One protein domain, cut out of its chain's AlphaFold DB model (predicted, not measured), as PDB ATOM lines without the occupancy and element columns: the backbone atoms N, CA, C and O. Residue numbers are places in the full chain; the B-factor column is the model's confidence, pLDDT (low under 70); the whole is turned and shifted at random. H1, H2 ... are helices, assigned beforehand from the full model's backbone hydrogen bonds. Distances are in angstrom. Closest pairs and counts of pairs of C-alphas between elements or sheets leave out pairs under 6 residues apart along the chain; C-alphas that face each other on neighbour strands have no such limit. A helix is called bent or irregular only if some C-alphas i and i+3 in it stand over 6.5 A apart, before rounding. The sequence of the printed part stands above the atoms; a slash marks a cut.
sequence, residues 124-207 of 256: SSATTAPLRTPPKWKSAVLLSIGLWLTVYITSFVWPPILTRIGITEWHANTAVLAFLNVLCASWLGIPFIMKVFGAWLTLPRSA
ATOM      1  N   SER A 124      25.305  54.861 -56.916       40.72
ATOM      2  CA  SER A 124      26.619  54.798 -57.590       40.72
ATOM      3  C   SER A 124      26.584  54.900 -59.122       40.72
ATOM      4  O   SER A 124      27.645  54.928 -59.739       40.72
ATOM      5  N   SER A 125      25.408  54.968 -59.755       38.19
ATOM      6  CA  SER A 125      25.290  55.021 -61.225       38.19
ATOM      7  C   SER A 125      24.599  56.297 -61.700       38.19
ATOM      8  O   SER A 125      23.546  56.266 -62.336       38.19
ATOM      9  N   ALA A 126      25.208  57.447 -61.421       39.84
ATOM     10  CA  ALA A 126      24.958  58.643 -62.212       39.84
ATOM     11  C   ALA A 126      25.633  58.441 -63.576       39.84
ATOM     12  O   ALA A 126      26.856  58.363 -63.611       39.84
ATOM     13  N   THR A 127      24.864  58.283 -64.665       36.03
ATOM     14  CA  THR A 127      25.146  58.891 -65.995       36.03
ATOM     15  C   THR A 127      24.181  58.444 -67.106       36.03
ATOM     16  O   THR A 127      24.009  59.199 -68.054       36.03
ATOM     17  N   THR A 128      23.453  57.321 -67.045       32.28
ATOM     18  CA  THR A 128      22.687  56.914 -68.251       32.28
ATOM     19  C   THR A 128      21.446  56.083 -67.956       32.28
ATOM     20  O   THR A 128      21.561  54.913 -67.613       32.28
ATOM     21  N   ALA A 129      20.273  56.696 -68.183       32.28
ATOM     22  CA  ALA A 129      18.919  56.128 -68.109       32.28
ATOM     23  C   ALA A 129      18.545  55.478 -66.754       32.28
ATOM     24  O   ALA A 129      19.397  54.950 -66.047       32.28
ATOM     25  N   PRO A 130      17.266  55.494 -66.327       42.41
ATOM     26  CA  PRO A 130      16.897  54.860 -65.068       42.41
ATOM     27  C   PRO A 130      17.108  53.345 -65.184       42.41
ATOM     28  O   PRO A 130      16.296  52.633 -65.783       42.41
ATOM     29  N   LEU A 131      18.215  52.860 -64.615       49.47
ATOM     30  CA  LEU A 131      18.474  51.442 -64.416       49.47
ATOM     31  C   LEU A 131      17.272  50.875 -63.654       49.47
ATOM     32  O   LEU A 131      16.923  51.329 -62.564       49.47
ATOM     33  N   ARG A 132      16.587  49.915 -64.273       56.31
ATOM     34  CA  ARG A 132      15.435  49.212 -63.703       56.31
ATOM     35  C   ARG A 132      15.759  48.779 -62.264       56.31
ATOM     36  O   ARG A 132      16.761  48.102 -62.063       56.31
ATOM     37  N   THR A 133      14.924  49.153 -61.284       59.03
ATOM     38  CA  THR A 133      15.188  48.879 -59.856       59.03
ATOM     39  C   THR A 133      15.492  47.391 -59.632       59.03
ATOM     40  O   THR A 133      14.720  46.543 -60.119       59.03
ATOM     41  N   PRO A 134      16.578  47.047 -58.912       66.25
ATOM     42  CA  PRO A 134      16.961  45.663 -58.683       66.25
ATOM     43  C   PRO A 134      15.853  44.916 -57.922       66.25
ATOM     44  O   PRO A 134      15.060  45.531 -57.205       66.25
ATOM     45  N   PRO A 135      15.736  43.588 -58.094       74.00
ATOM     46  CA  PRO A 135      14.775  42.797 -57.335       74.00
ATOM     47  C   PRO A 135      15.013  42.943 -55.829       74.00
ATOM     48  O   PRO A 135      16.124  42.697 -55.358       74.00
ATOM     49  N   LYS A 136      13.964  43.283 -55.069       73.88
ATOM     50  CA  LYS A 136      14.100  43.599 -53.637       73.88
ATOM     51  C   LYS A 136      14.701  42.459 -52.818       73.88
ATOM     52  O   LYS A 136      15.505  42.712 -51.932       73.88
ATOM     53  N   TRP A 137      14.363  41.208 -53.131       77.38
ATOM     54  CA  TRP A 137      14.930  40.051 -52.432       77.38
ATOM     55  C   TRP A 137      16.430  39.874 -52.699       77.38
ATOM     56  O   TRP A 137      17.161  39.525 -51.778       77.38
ATOM     57  N   LYS A 138      16.907  40.156 -53.923       80.25
ATOM     58  CA  LYS A 138      18.343  40.098 -54.236       80.25
ATOM     59  C   LYS A 138      19.083  41.163 -53.446       80.25
ATOM     60  O   LYS A 138      20.077  40.854 -52.798       80.25
ATOM     61  N   SER A 139      18.559  42.388 -53.455       80.56
ATOM     62  CA  SER A 139      19.100  43.485 -52.657       80.56
ATOM     63  C   SER A 139      19.100  43.146 -51.165       80.56
ATOM     64  O   SER A 139      20.115  43.336 -50.510       80.56
ATOM     65  N   ALA A 140      18.022  42.562 -50.635       79.44
ATOM     66  CA  ALA A 140      17.949  42.147 -49.234       79.44
ATOM     67  C   ALA A 140      18.995  41.078 -48.874       79.44
ATOM     68  O   ALA A 140      19.661  41.201 -47.848       79.44
ATOM     69  N   VAL A 141      19.183  40.059 -49.719       82.81
ATOM     70  CA  VAL A 141      20.211  39.022 -49.520       82.81
ATOM     71  C   VAL A 141      21.617  39.623 -49.556       82.81
ATOM     72  O   VAL A 141      22.414  39.364 -48.659       82.81
ATOM     73  N   LEU A 142      21.917  40.463 -50.549       83.88
ATOM     74  CA  LEU A 142      23.226  41.108 -50.693       83.88
ATOM     75  C   LEU A 142      23.540  42.054 -49.536       83.88
ATOM     76  O   LEU A 142      24.655  42.028 -49.024       83.88
ATOM     77  N   LEU A 143      22.559  42.837 -49.085       83.06
ATOM     78  CA  LEU A 143      22.712  43.690 -47.906       83.06
ATOM     79  C   LEU A 143      22.910  42.861 -46.638       83.06
ATOM     80  O   LEU A 143      23.738  43.222 -45.811       83.06
ATOM     81  N   SER A 144      22.210  41.732 -46.499       83.06
ATOM     82  CA  SER A 144      22.361  40.844 -45.339       83.06
ATOM     83  C   SER A 144      23.760  40.226 -45.289       83.06
ATOM     84  O   SER A 144      24.409  40.252 -44.247       83.06
ATOM     85  N   ILE A 145      24.254  39.721 -46.425       85.38
ATOM     86  CA  ILE A 145      25.606  39.154 -46.544       85.38
ATOM     87  C   ILE A 145      26.667  40.239 -46.336       85.38
ATOM     88  O   ILE A 145      27.622  40.027 -45.592       85.38
ATOM     89  N   GLY A 146      26.495  41.406 -46.961       84.75
ATOM     90  CA  GLY A 146      27.411  42.537 -46.834       84.75
ATOM     91  C   GLY A 146      27.507  43.052 -45.403       84.75
ATOM     92  O   GLY A 146      28.609  43.253 -44.891       84.75
ATOM     93  N   LEU A 147      26.363  43.208 -44.734       84.44
ATOM     94  CA  LEU A 147      26.305  43.619 -43.336       84.44
ATOM     95  C   LEU A 147      26.946  42.567 -42.431       84.44
ATOM     96  O   LEU A 147      27.775  42.921 -41.598       84.44
ATOM     97  N   TRP A 148      26.623  41.283 -42.618       84.31
ATOM     98  CA  TRP A 148      27.221  40.199 -41.838       84.31
ATOM     99  C   TRP A 148      28.744  40.164 -41.987       84.31
ATOM    100  O   TRP A 148      29.452  40.128 -40.984       84.31
ATOM    101  N   LEU A 149      29.255  40.251 -43.219       85.75
ATOM    102  CA  LEU A 149      30.692  40.250 -43.488       85.75
ATOM    103  C   LEU A 149      31.382  41.471 -42.862       85.75
ATOM    104  O   LEU A 149      32.435  41.332 -42.244       85.75
ATOM    105  N   THR A 150      30.776  42.654 -42.983       86.25
ATOM    106  CA  THR A 150      31.346  43.892 -42.429       86.25
ATOM    107  C   THR A 150      31.374  43.849 -40.905       86.25
ATOM    108  O   THR A 150      32.410  44.136 -40.304       86.25
ATOM    109  N   VAL A 151      30.278  43.420 -40.273       86.62
ATOM    110  CA  VAL A 151      30.199  43.250 -38.816       86.62
ATOM    111  C   VAL A 151      31.218  42.215 -38.351       86.62
ATOM    112  O   VAL A 151      31.927  42.463 -37.378       86.62
ATOM    113  N   TYR A 152      31.334  41.083 -39.050       86.38
ATOM    114  CA  TYR A 152      32.264  40.013 -38.699       86.38
ATOM    115  C   TYR A 152      33.725  40.473 -38.767       86.38
ATOM    116  O   TYR A 152      34.461  40.330 -37.790       86.38
ATOM    117  N   ILE A 153      34.136  41.094 -39.880       85.38
ATOM    118  CA  ILE A 153      35.487  41.652 -40.036       85.38
ATOM    119  C   ILE A 153      35.742  42.707 -38.962       85.38
ATOM    120  O   ILE A 153      36.789  42.686 -38.312       85.38
ATOM    121  N   THR A 154      34.775  43.601 -38.734       85.00
ATOM    122  CA  THR A 154      34.946  44.683 -37.764       85.00
ATOM    123  C   THR A 154      35.109  44.136 -36.345       85.00
ATOM    124  O   THR A 154      35.981  44.584 -35.604       85.00
ATOM    125  N   SER A 155      34.341  43.101 -36.002       83.75
ATOM    126  CA  SER A 155      34.347  42.467 -34.678       83.75
ATOM    127  C   SER A 155      35.572  41.593 -34.420       83.75
ATOM    128  O   SER A 155      35.911  41.368 -33.265       83.75
ATOM    129  N   PHE A 156      36.236  41.078 -35.456       86.81
ATOM    130  CA  PHE A 156      37.407  40.213 -35.283       86.81
ATOM    131  C   PHE A 156      38.733  40.975 -35.404       86.81
ATOM    132  O   PHE A 156      39.664  40.730 -34.641       86.81
ATOM    133  N   VAL A 157      38.829  41.911 -36.353       87.81
ATOM    134  CA  VAL A 157      40.100  42.565 -36.708       87.81
ATOM    135  C   VAL A 157      40.420  43.749 -35.795       87.81
ATOM    136  O   VAL A 157      41.573  43.929 -35.409       87.81
ATOM    137  N   TRP A 158      39.424  44.561 -35.437       84.88
ATOM    138  CA  TRP A 158      39.666  45.837 -34.756       84.88
ATOM    139  C   TRP A 158      39.850  45.761 -33.240       84.88
ATOM    140  O   TRP A 158      40.703  46.500 -32.746       84.88
ATOM    141  N   PRO A 159      39.164  44.887 -32.475       85.44
ATOM    142  CA  PRO A 159      39.372  44.814 -31.029       85.44
ATOM    143  C   PRO A 159      40.835  44.628 -30.592       85.44
ATOM    144  O   PRO A 159      41.271  45.397 -29.736       85.44
ATOM    145  N   PRO A 160      41.646  43.714 -31.172       85.75
ATOM    146  CA  PRO A 160      43.047  43.570 -30.764       85.75
ATOM    147  C   PRO A 160      43.925  44.773 -31.142       85.75
ATOM    148  O   PRO A 160      45.000  44.950 -30.573       85.75
ATOM    149  N   ILE A 161      43.506  45.595 -32.108       87.19
ATOM    150  CA  ILE A 161      44.214  46.818 -32.501       87.19
ATOM    151  C   ILE A 161      43.863  47.952 -31.531       87.19
ATOM    152  O   ILE A 161      44.753  48.654 -31.057       87.19
ATOM    153  N   LEU A 162      42.582  48.096 -31.183       86.69
ATOM    154  CA  LEU A 162      42.103  49.120 -30.252       86.69
ATOM    155  C   LEU A 162      42.676  48.929 -28.842       86.69
ATOM    156  O   LEU A 162      43.068  49.911 -28.208       86.69
ATOM    157  N   THR A 163      42.834  47.680 -28.387       85.31
ATOM    158  CA  THR A 163      43.489  47.393 -27.101       85.31
ATOM    159  C   THR A 163      44.973  47.757 -27.097       85.31
ATOM    160  O   THR A 163      45.461  48.263 -26.090       85.31
ATOM    161  N   ARG A 164      45.691  47.591 -28.218       88.31
ATOM    162  CA  ARG A 164      47.096  48.034 -28.344       88.31
ATOM    163  C   ARG A 164      47.250  49.555 -28.305       88.31
ATOM    164  O   ARG A 164      48.286  50.038 -27.865       88.31
ATOM    165  N   ILE A 165      46.239  50.294 -28.759       86.19
ATOM    166  CA  ILE A 165      46.209  51.767 -28.753       86.19
ATOM    167  C   ILE A 165      45.800  52.314 -27.365       86.19
ATOM    168  O   ILE A 165      45.894  53.512 -27.118       86.19
ATOM    169  N   GLY A 166      45.396  51.445 -26.430       87.06
ATOM    170  CA  GLY A 166      45.014  51.827 -25.066       87.06
ATOM    171  C   GLY A 166      43.537  52.194 -24.904       87.06
ATOM    172  O   GLY A 166      43.143  52.693 -23.855       87.06
ATOM    173  N   ILE A 167      42.696  51.931 -25.912       83.38
ATOM    174  CA  ILE A 167      41.241  52.114 -25.813       83.38
ATOM    175  C   ILE A 167      40.644  50.834 -25.221       83.38
ATOM    176  O   ILE A 167      40.217  49.930 -25.940       83.38
ATOM    177  N   THR A 168      40.663  50.735 -23.892       79.00
ATOM    178  CA  THR A 168      40.138  49.578 -23.144       79.00
ATOM    179  C   THR A 168      38.715  49.785 -22.631       79.00
ATOM    180  O   THR A 168      38.021  48.808 -22.364       79.00
ATOM    181  N   GLU A 169      38.256  51.036 -22.537       88.12
ATOM    182  CA  GLU A 169      36.898  51.363 -22.099       88.12
ATOM    183  C   GLU A 169      35.846  50.800 -23.062       88.12
ATOM    184  O   GLU A 169      35.866  51.075 -24.266       88.12
ATOM    185  N   TRP A 170      34.891  50.031 -22.533       79.50
ATOM    186  CA  TRP A 170      33.929  49.281 -23.349       79.50
ATOM    187  C   TRP A 170      33.018  50.189 -24.189       79.50
ATOM    188  O   TRP A 170      32.698  49.864 -25.336       79.50
ATOM    189  N   HIS A 171      32.648  51.355 -23.650       85.75
ATOM    190  CA  HIS A 171      31.853  52.367 -24.344       85.75
ATOM    191  C   HIS A 171      32.608  52.979 -25.527       85.75
ATOM    192  O   HIS A 171      32.077  53.049 -26.636       85.75
ATOM    193  N   ALA A 172      33.859  53.396 -25.300       84.25
ATOM    194  CA  ALA A 172      34.701  54.002 -26.323       84.25
ATOM    195  C   ALA A 172      35.028  52.990 -27.428       84.25
ATOM    196  O   ALA A 172      34.908  53.303 -28.611       84.25
ATOM    197  N   ASN A 173      35.348  51.752 -27.045       84.31
ATOM    198  CA  ASN A 173      35.589  50.658 -27.978       84.31
ATOM    199  C   ASN A 173      34.347  50.391 -28.851       84.31
ATOM    200  O   ASN A 173      34.436  50.375 -30.076       84.31
ATOM    201  N   THR A 174      33.157  50.305 -28.245       84.75
ATOM    202  CA  THR A 174      31.901  50.071 -28.980       84.75
ATOM    203  C   THR A 174      31.556  51.228 -29.924       84.75
ATOM    204  O   THR A 174      31.148  50.986 -31.059       84.75
ATOM    205  N   ALA A 175      31.747  52.482 -29.498       86.56
ATOM    206  CA  ALA A 175      31.504  53.654 -30.340       86.56
ATOM    207  C   ALA A 175      32.436  53.688 -31.564       86.56
ATOM    208  O   ALA A 175      31.980  53.915 -32.688       86.56
ATOM    209  N   VAL A 176      33.727  53.400 -31.364       87.81
ATOM    210  CA  VAL A 176      34.716  53.342 -32.449       87.81
ATOM    211  C   VAL A 176      34.409  52.191 -33.408       87.81
ATOM    212  O   VAL A 176      34.415  52.391 -34.622       87.81
ATOM    213  N   LEU A 177      34.067  51.008 -32.892       87.50
ATOM    214  CA  LEU A 177      33.679  49.863 -33.720       87.50
ATOM    215  C   LEU A 177      32.403  50.136 -34.526       87.50
ATOM    216  O   LEU A 177      32.346  49.783 -35.701       87.50
ATOM    217  N   ALA A 178      31.397  50.789 -33.939       86.88
ATOM    218  CA  ALA A 178      30.177  51.164 -34.651       86.88
ATOM    219  C   ALA A 178      30.474  52.144 -35.796       86.88
ATOM    220  O   ALA A 178      29.999  51.946 -36.916       86.88
ATOM    221  N   PHE A 179      31.309  53.155 -35.540       89.12
ATOM    222  CA  PHE A 179      31.732  54.115 -36.559       89.12
ATOM    223  C   PHE A 179      32.504  53.437 -37.699       89.12
ATOM    224  O   PHE A 179      32.170  53.621 -38.870       89.12
ATOM    225  N   LEU A 180      33.489  52.596 -37.367       88.19
ATOM    226  CA  LEU A 180      34.273  51.843 -38.350       88.19
ATOM    227  C   LEU A 180      33.415  50.860 -39.146       88.19
ATOM    228  O   LEU A 180      33.633  50.702 -40.345       88.19
ATOM    229  N   ASN A 181      32.422  50.232 -38.517       88.12
ATOM    230  CA  ASN A 181      31.496  49.329 -39.193       88.12
ATOM    231  C   ASN A 181      30.656  50.076 -40.239       88.12
ATOM    232  O   ASN A 181      30.569  49.632 -41.381       88.12
ATOM    233  N   VAL A 182      30.095  51.240 -39.888       86.44
ATOM    234  CA  VAL A 182      29.358  52.084 -40.848       86.44
ATOM    235  C   VAL A 182      30.278  52.535 -41.981       86.44
ATOM    236  O   VAL A 182      29.910  52.434 -43.150       86.44
ATOM    237  N   LEU A 183      31.497  52.968 -41.655       86.62
ATOM    238  CA  LEU A 183      32.465  53.427 -42.647       86.62
ATOM    239  C   LEU A 183      32.856  52.293 -43.609       86.62
ATOM    240  O   LEU A 183      32.761  52.465 -44.822       86.62
ATOM    241  N   CYS A 184      33.193  51.108 -43.101       84.81
ATOM    242  CA  CYS A 184      33.487  49.936 -43.925       84.81
ATOM    243  C   CYS A 184      32.273  49.489 -44.755       84.81
ATOM    244  O   CYS A 184      32.424  49.198 -45.942       84.81
ATOM    245  N   ALA A 185      31.069  49.466 -44.179       83.00
ATOM    246  CA  ALA A 185      29.861  49.043 -44.889       83.00
ATOM    247  C   ALA A 185      29.545  49.982 -46.062       83.00
ATOM    248  O   ALA A 185      29.292  49.520 -47.178       83.00
ATOM    249  N   SER A 186      29.602  51.295 -45.824       79.81
ATOM    250  CA  SER A 186      29.283  52.309 -46.829       79.81
ATOM    251  C   SER A 186      30.377  52.458 -47.886       79.81
ATOM    252  O   SER A 186      30.067  52.523 -49.073       79.81
ATOM    253  N   TRP A 187      31.650  52.492 -47.481       82.12
ATOM    254  CA  TRP A 187      32.761  52.813 -48.387       82.12
ATOM    255  C   TRP A 187      33.406  51.599 -49.044       82.12
ATOM    256  O   TRP A 187      33.955  51.734 -50.132       82.12
ATOM    257  N   LEU A 188      33.364  50.423 -48.419       82.56
ATOM    258  CA  LEU A 188      33.953  49.201 -48.977       82.56
ATOM    259  C   LEU A 188      32.869  48.210 -49.392       82.56
ATOM    260  O   LEU A 188      32.922  47.675 -50.499       82.56
ATOM    261  N   GLY A 189      31.864  48.005 -48.539       80.00
ATOM    262  CA  GLY A 189      30.798  47.031 -48.764       80.00
ATOM    263  C   GLY A 189      30.010  47.307 -50.042       80.00
ATOM    264  O   GLY A 189      29.962  46.460 -50.934       80.00
ATOM    265  N   ILE A 190      29.436  48.508 -50.165       78.19
ATOM    266  CA  ILE A 190      28.622  48.908 -51.325       78.19
ATOM    267  C   ILE A 190      29.388  48.803 -52.657       78.19
ATOM    268  O   ILE A 190      28.903  48.101 -53.552       78.19
ATOM    269  N   PRO A 191      30.564  49.439 -52.846       78.25
ATOM    270  CA  PRO A 191      31.259  49.362 -54.129       78.25
ATOM    271  C   PRO A 191      31.750  47.946 -54.443       78.25
ATOM    272  O   PRO A 191      31.712  47.540 -55.606       78.25
ATOM    273  N   PHE A 192      32.152  47.162 -53.438       82.44
ATOM    274  CA  PHE A 192      32.535  45.764 -53.639       82.44
ATOM    275  C   PHE A 192      31.350  44.915 -54.115       82.44
ATOM    276  O   PHE A 192      31.450  44.216 -55.125       82.44
ATOM    277  N   ILE A 193      30.203  45.031 -53.441       81.69
ATOM    278  CA  ILE A 193      28.963  44.343 -53.811       81.69
ATOM    279  C   ILE A 193      28.538  44.715 -55.232       81.69
ATOM    280  O   ILE A 193      28.226  43.829 -56.029       81.69
ATOM    281  N   MET A 194      28.567  46.002 -55.579       75.75
ATOM    282  CA  MET A 194      28.183  46.465 -56.913       75.75
ATOM    283  C   MET A 194      29.167  46.019 -57.997       75.75
ATOM    284  O   MET A 194      28.740  45.684 -59.099       75.75
ATOM    285  N   LYS A 195      30.466  45.934 -57.695       81.31
ATOM    286  CA  LYS A 195      31.468  45.430 -58.645       81.31
ATOM    287  C   LYS A 195      31.301  43.933 -58.924       81.31
ATOM    288  O   LYS A 195      31.421  43.519 -60.072       81.31
ATOM    289  N   VAL A 196      31.021  43.131 -57.897       84.19
ATOM    290  CA  VAL A 196      30.917  41.665 -58.024       84.19
ATOM    291  C   VAL A 196      29.539  41.236 -58.534       84.19
ATOM    292  O   VAL A 196      29.435  40.395 -59.425       84.19
ATOM    293  N   PHE A 197      28.469  41.825 -57.999       82.12
ATOM    294  CA  PHE A 197      27.089  41.400 -58.249       82.12
ATOM    295  C   PHE A 197      26.277  42.387 -59.090       82.12
ATOM    296  O   PHE A 197      25.117  42.104 -59.393       82.12
ATOM    297  N   GLY A 198      26.856  43.511 -59.522       72.56
ATOM    298  CA  GLY A 198      26.159  44.516 -60.329       72.56
ATOM    299  C   GLY A 198      25.556  43.932 -61.603       72.56
ATOM    300  O   GLY A 198      24.373  44.133 -61.862       72.56
ATOM    301  N   ALA A 199      26.317  43.119 -62.341       75.38
ATOM    302  CA  ALA A 199      25.814  42.430 -63.532       75.38
ATOM    303  C   ALA A 199      24.654  41.470 -63.206       75.38
ATOM    304  O   ALA A 199      23.669  41.401 -63.934       75.38
ATOM    305  N   TRP A 200      24.717  40.763 -62.073       79.44
ATOM    306  CA  TRP A 200      23.663  39.837 -61.646       79.44
ATOM    307  C   TRP A 200      22.374  40.541 -61.189       79.44
ATOM    308  O   TRP A 200      21.264  40.007 -61.342       79.44
ATOM    309  N   LEU A 201      22.510  41.747 -60.634       71.12
ATOM    310  CA  LEU A 201      21.397  42.613 -60.249       71.12
ATOM    311  C   LEU A 201      20.685  43.217 -61.467       71.12
ATOM    312  O   LEU A 201      19.473  43.436 -61.403       71.12
ATOM    313  N   THR A 202      21.407  43.434 -62.571       68.06
ATOM    314  CA  THR A 202      20.904  44.110 -63.780       68.06
ATOM    315  C   THR A 202      20.462  43.171 -64.907       68.06
ATOM    316  O   THR A 202      19.885  43.646 -65.886       68.06
ATOM    317  N   LEU A 203      20.659  41.852 -64.768       68.88
ATOM    318  CA  LEU A 203      20.246  40.854 -65.766       68.88
ATOM    319  C   LEU A 203      18.762  40.999 -66.190       68.88
ATOM    320  O   LEU A 203      17.877  41.128 -65.330       68.88
ATOM    321  N   PRO A 204      18.457  40.919 -67.504       59.25
ATOM    322  CA  PRO A 204      17.093  41.000 -68.015       59.25
ATOM    323  C   PRO A 204      16.246  39.815 -67.532       59.25
ATOM    324  O   PRO A 204      16.685  38.666 -67.517       59.25
ATOM    325  N   ARG A 205      15.005  40.095 -67.110       63.97
ATOM    326  CA  ARG A 205      14.096  39.068 -66.579       63.97
ATOM    327  C   ARG A 205      13.426  38.297 -67.716       63.97
ATOM    328  O   ARG A 205      12.905  38.905 -68.647       63.97
ATOM    329  N   SER A 206      13.354  36.975 -67.565       56.28
ATOM    330  CA  SER A 206      12.466  36.116 -68.353       56.28
ATOM    331  C   SER A 206      11.006  36.567 -68.189       56.28
ATOM    332  O   SER A 206      10.568  36.923 -67.090       56.28
ATOM    333  N   ALA A 207      10.247  36.566 -69.287       54.53
ATOM    334  CA  ALA A 207       8.832  36.938 -69.307       54.53
ATOM    335  C   ALA A 207       7.916  35.916 -68.599       54.53
ATOM    336  O   ALA A 207       6.734  36.196 -68.404       54.53
TER     337      ALA A 207
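AT A GLANCE: This is residues 124 to 207 of the 256 residues of the protein "Hypothetical protein" of Haptolina brevifila (UniProt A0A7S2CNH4). Two long helices, H1 and H3, cross near their middles as a narrow X, the chain folding back between them through the short helix H2 near one end of a slender rod. At the other end the long first stretch, residues 124 to 135, loops away from H1, with residues 125 to 130 sticking out, and H3 kinks near residue 196 before the last residues trail off. The printed part has 84 residues with three named helices, in the order H1, H2, H3, and no named strand; the class is all helix. The whole is loose, with a radius of gyration of the C-alphas of 17.0 A, and the C-alphas span 58 by 24 by 18 A.

HOW THE PARTS SIT: Start at residues 124 to 135, which hold no named element; residues 125 to 130 among them stand free. Next comes H1, residues 136 to 157, and after a tight link of one residue H2, residues 159 to 164; these two meet only through their link. A tight link of five residues then leads to H3, residues 170 to 202. H1 and H3 touch, with 18 pairs of C-alphas within 8 A; look for the closest at Thr 150 and Ala 185, whose C-alphas are 5.9 A apart. They run opposite ways at a steep tilt of 40 degrees. H2 and H3 are close but not clearly touching; their closest C-alphas, those of Leu 162 and Asn 173, are 7.1 A apart. In the backbone, every O i to N i+4 pair of H1 is within hydrogen-bond range, against 1 of 2 in H2 and 25 of 29 in H3.

IN THESE COORDINATES: Find C-alpha 136 at (14.100, 43.599, -53.637); from there H1 runs 31.0 A to C-alpha 157 at (40.100, 42.565, -36.708). H2 covers 8.8 A from C-alpha 159 to C-alpha 164. H3 begins at C-alpha 170 and runs 42.8 A to C-alpha 202 at (20.904, 44.110, -63.780). Look near residue 196 for its kink of 58 degrees. H3 is irregular there: C-alphas 196 and 199 are 7.5 A apart, and its line is a rough one.

THE WHOLE: The outline is a rod, and the two C-alphas farthest apart are those of Gly 166 and Ala 207, at 59.1 A. The printed part has no cut, and neither link between the helices is long. In the B-factor column the mean pLDDT of the printed part is 76.7; look for values under 70 at residues 124 to 134 and 202 to 207, where the model's confidence is low.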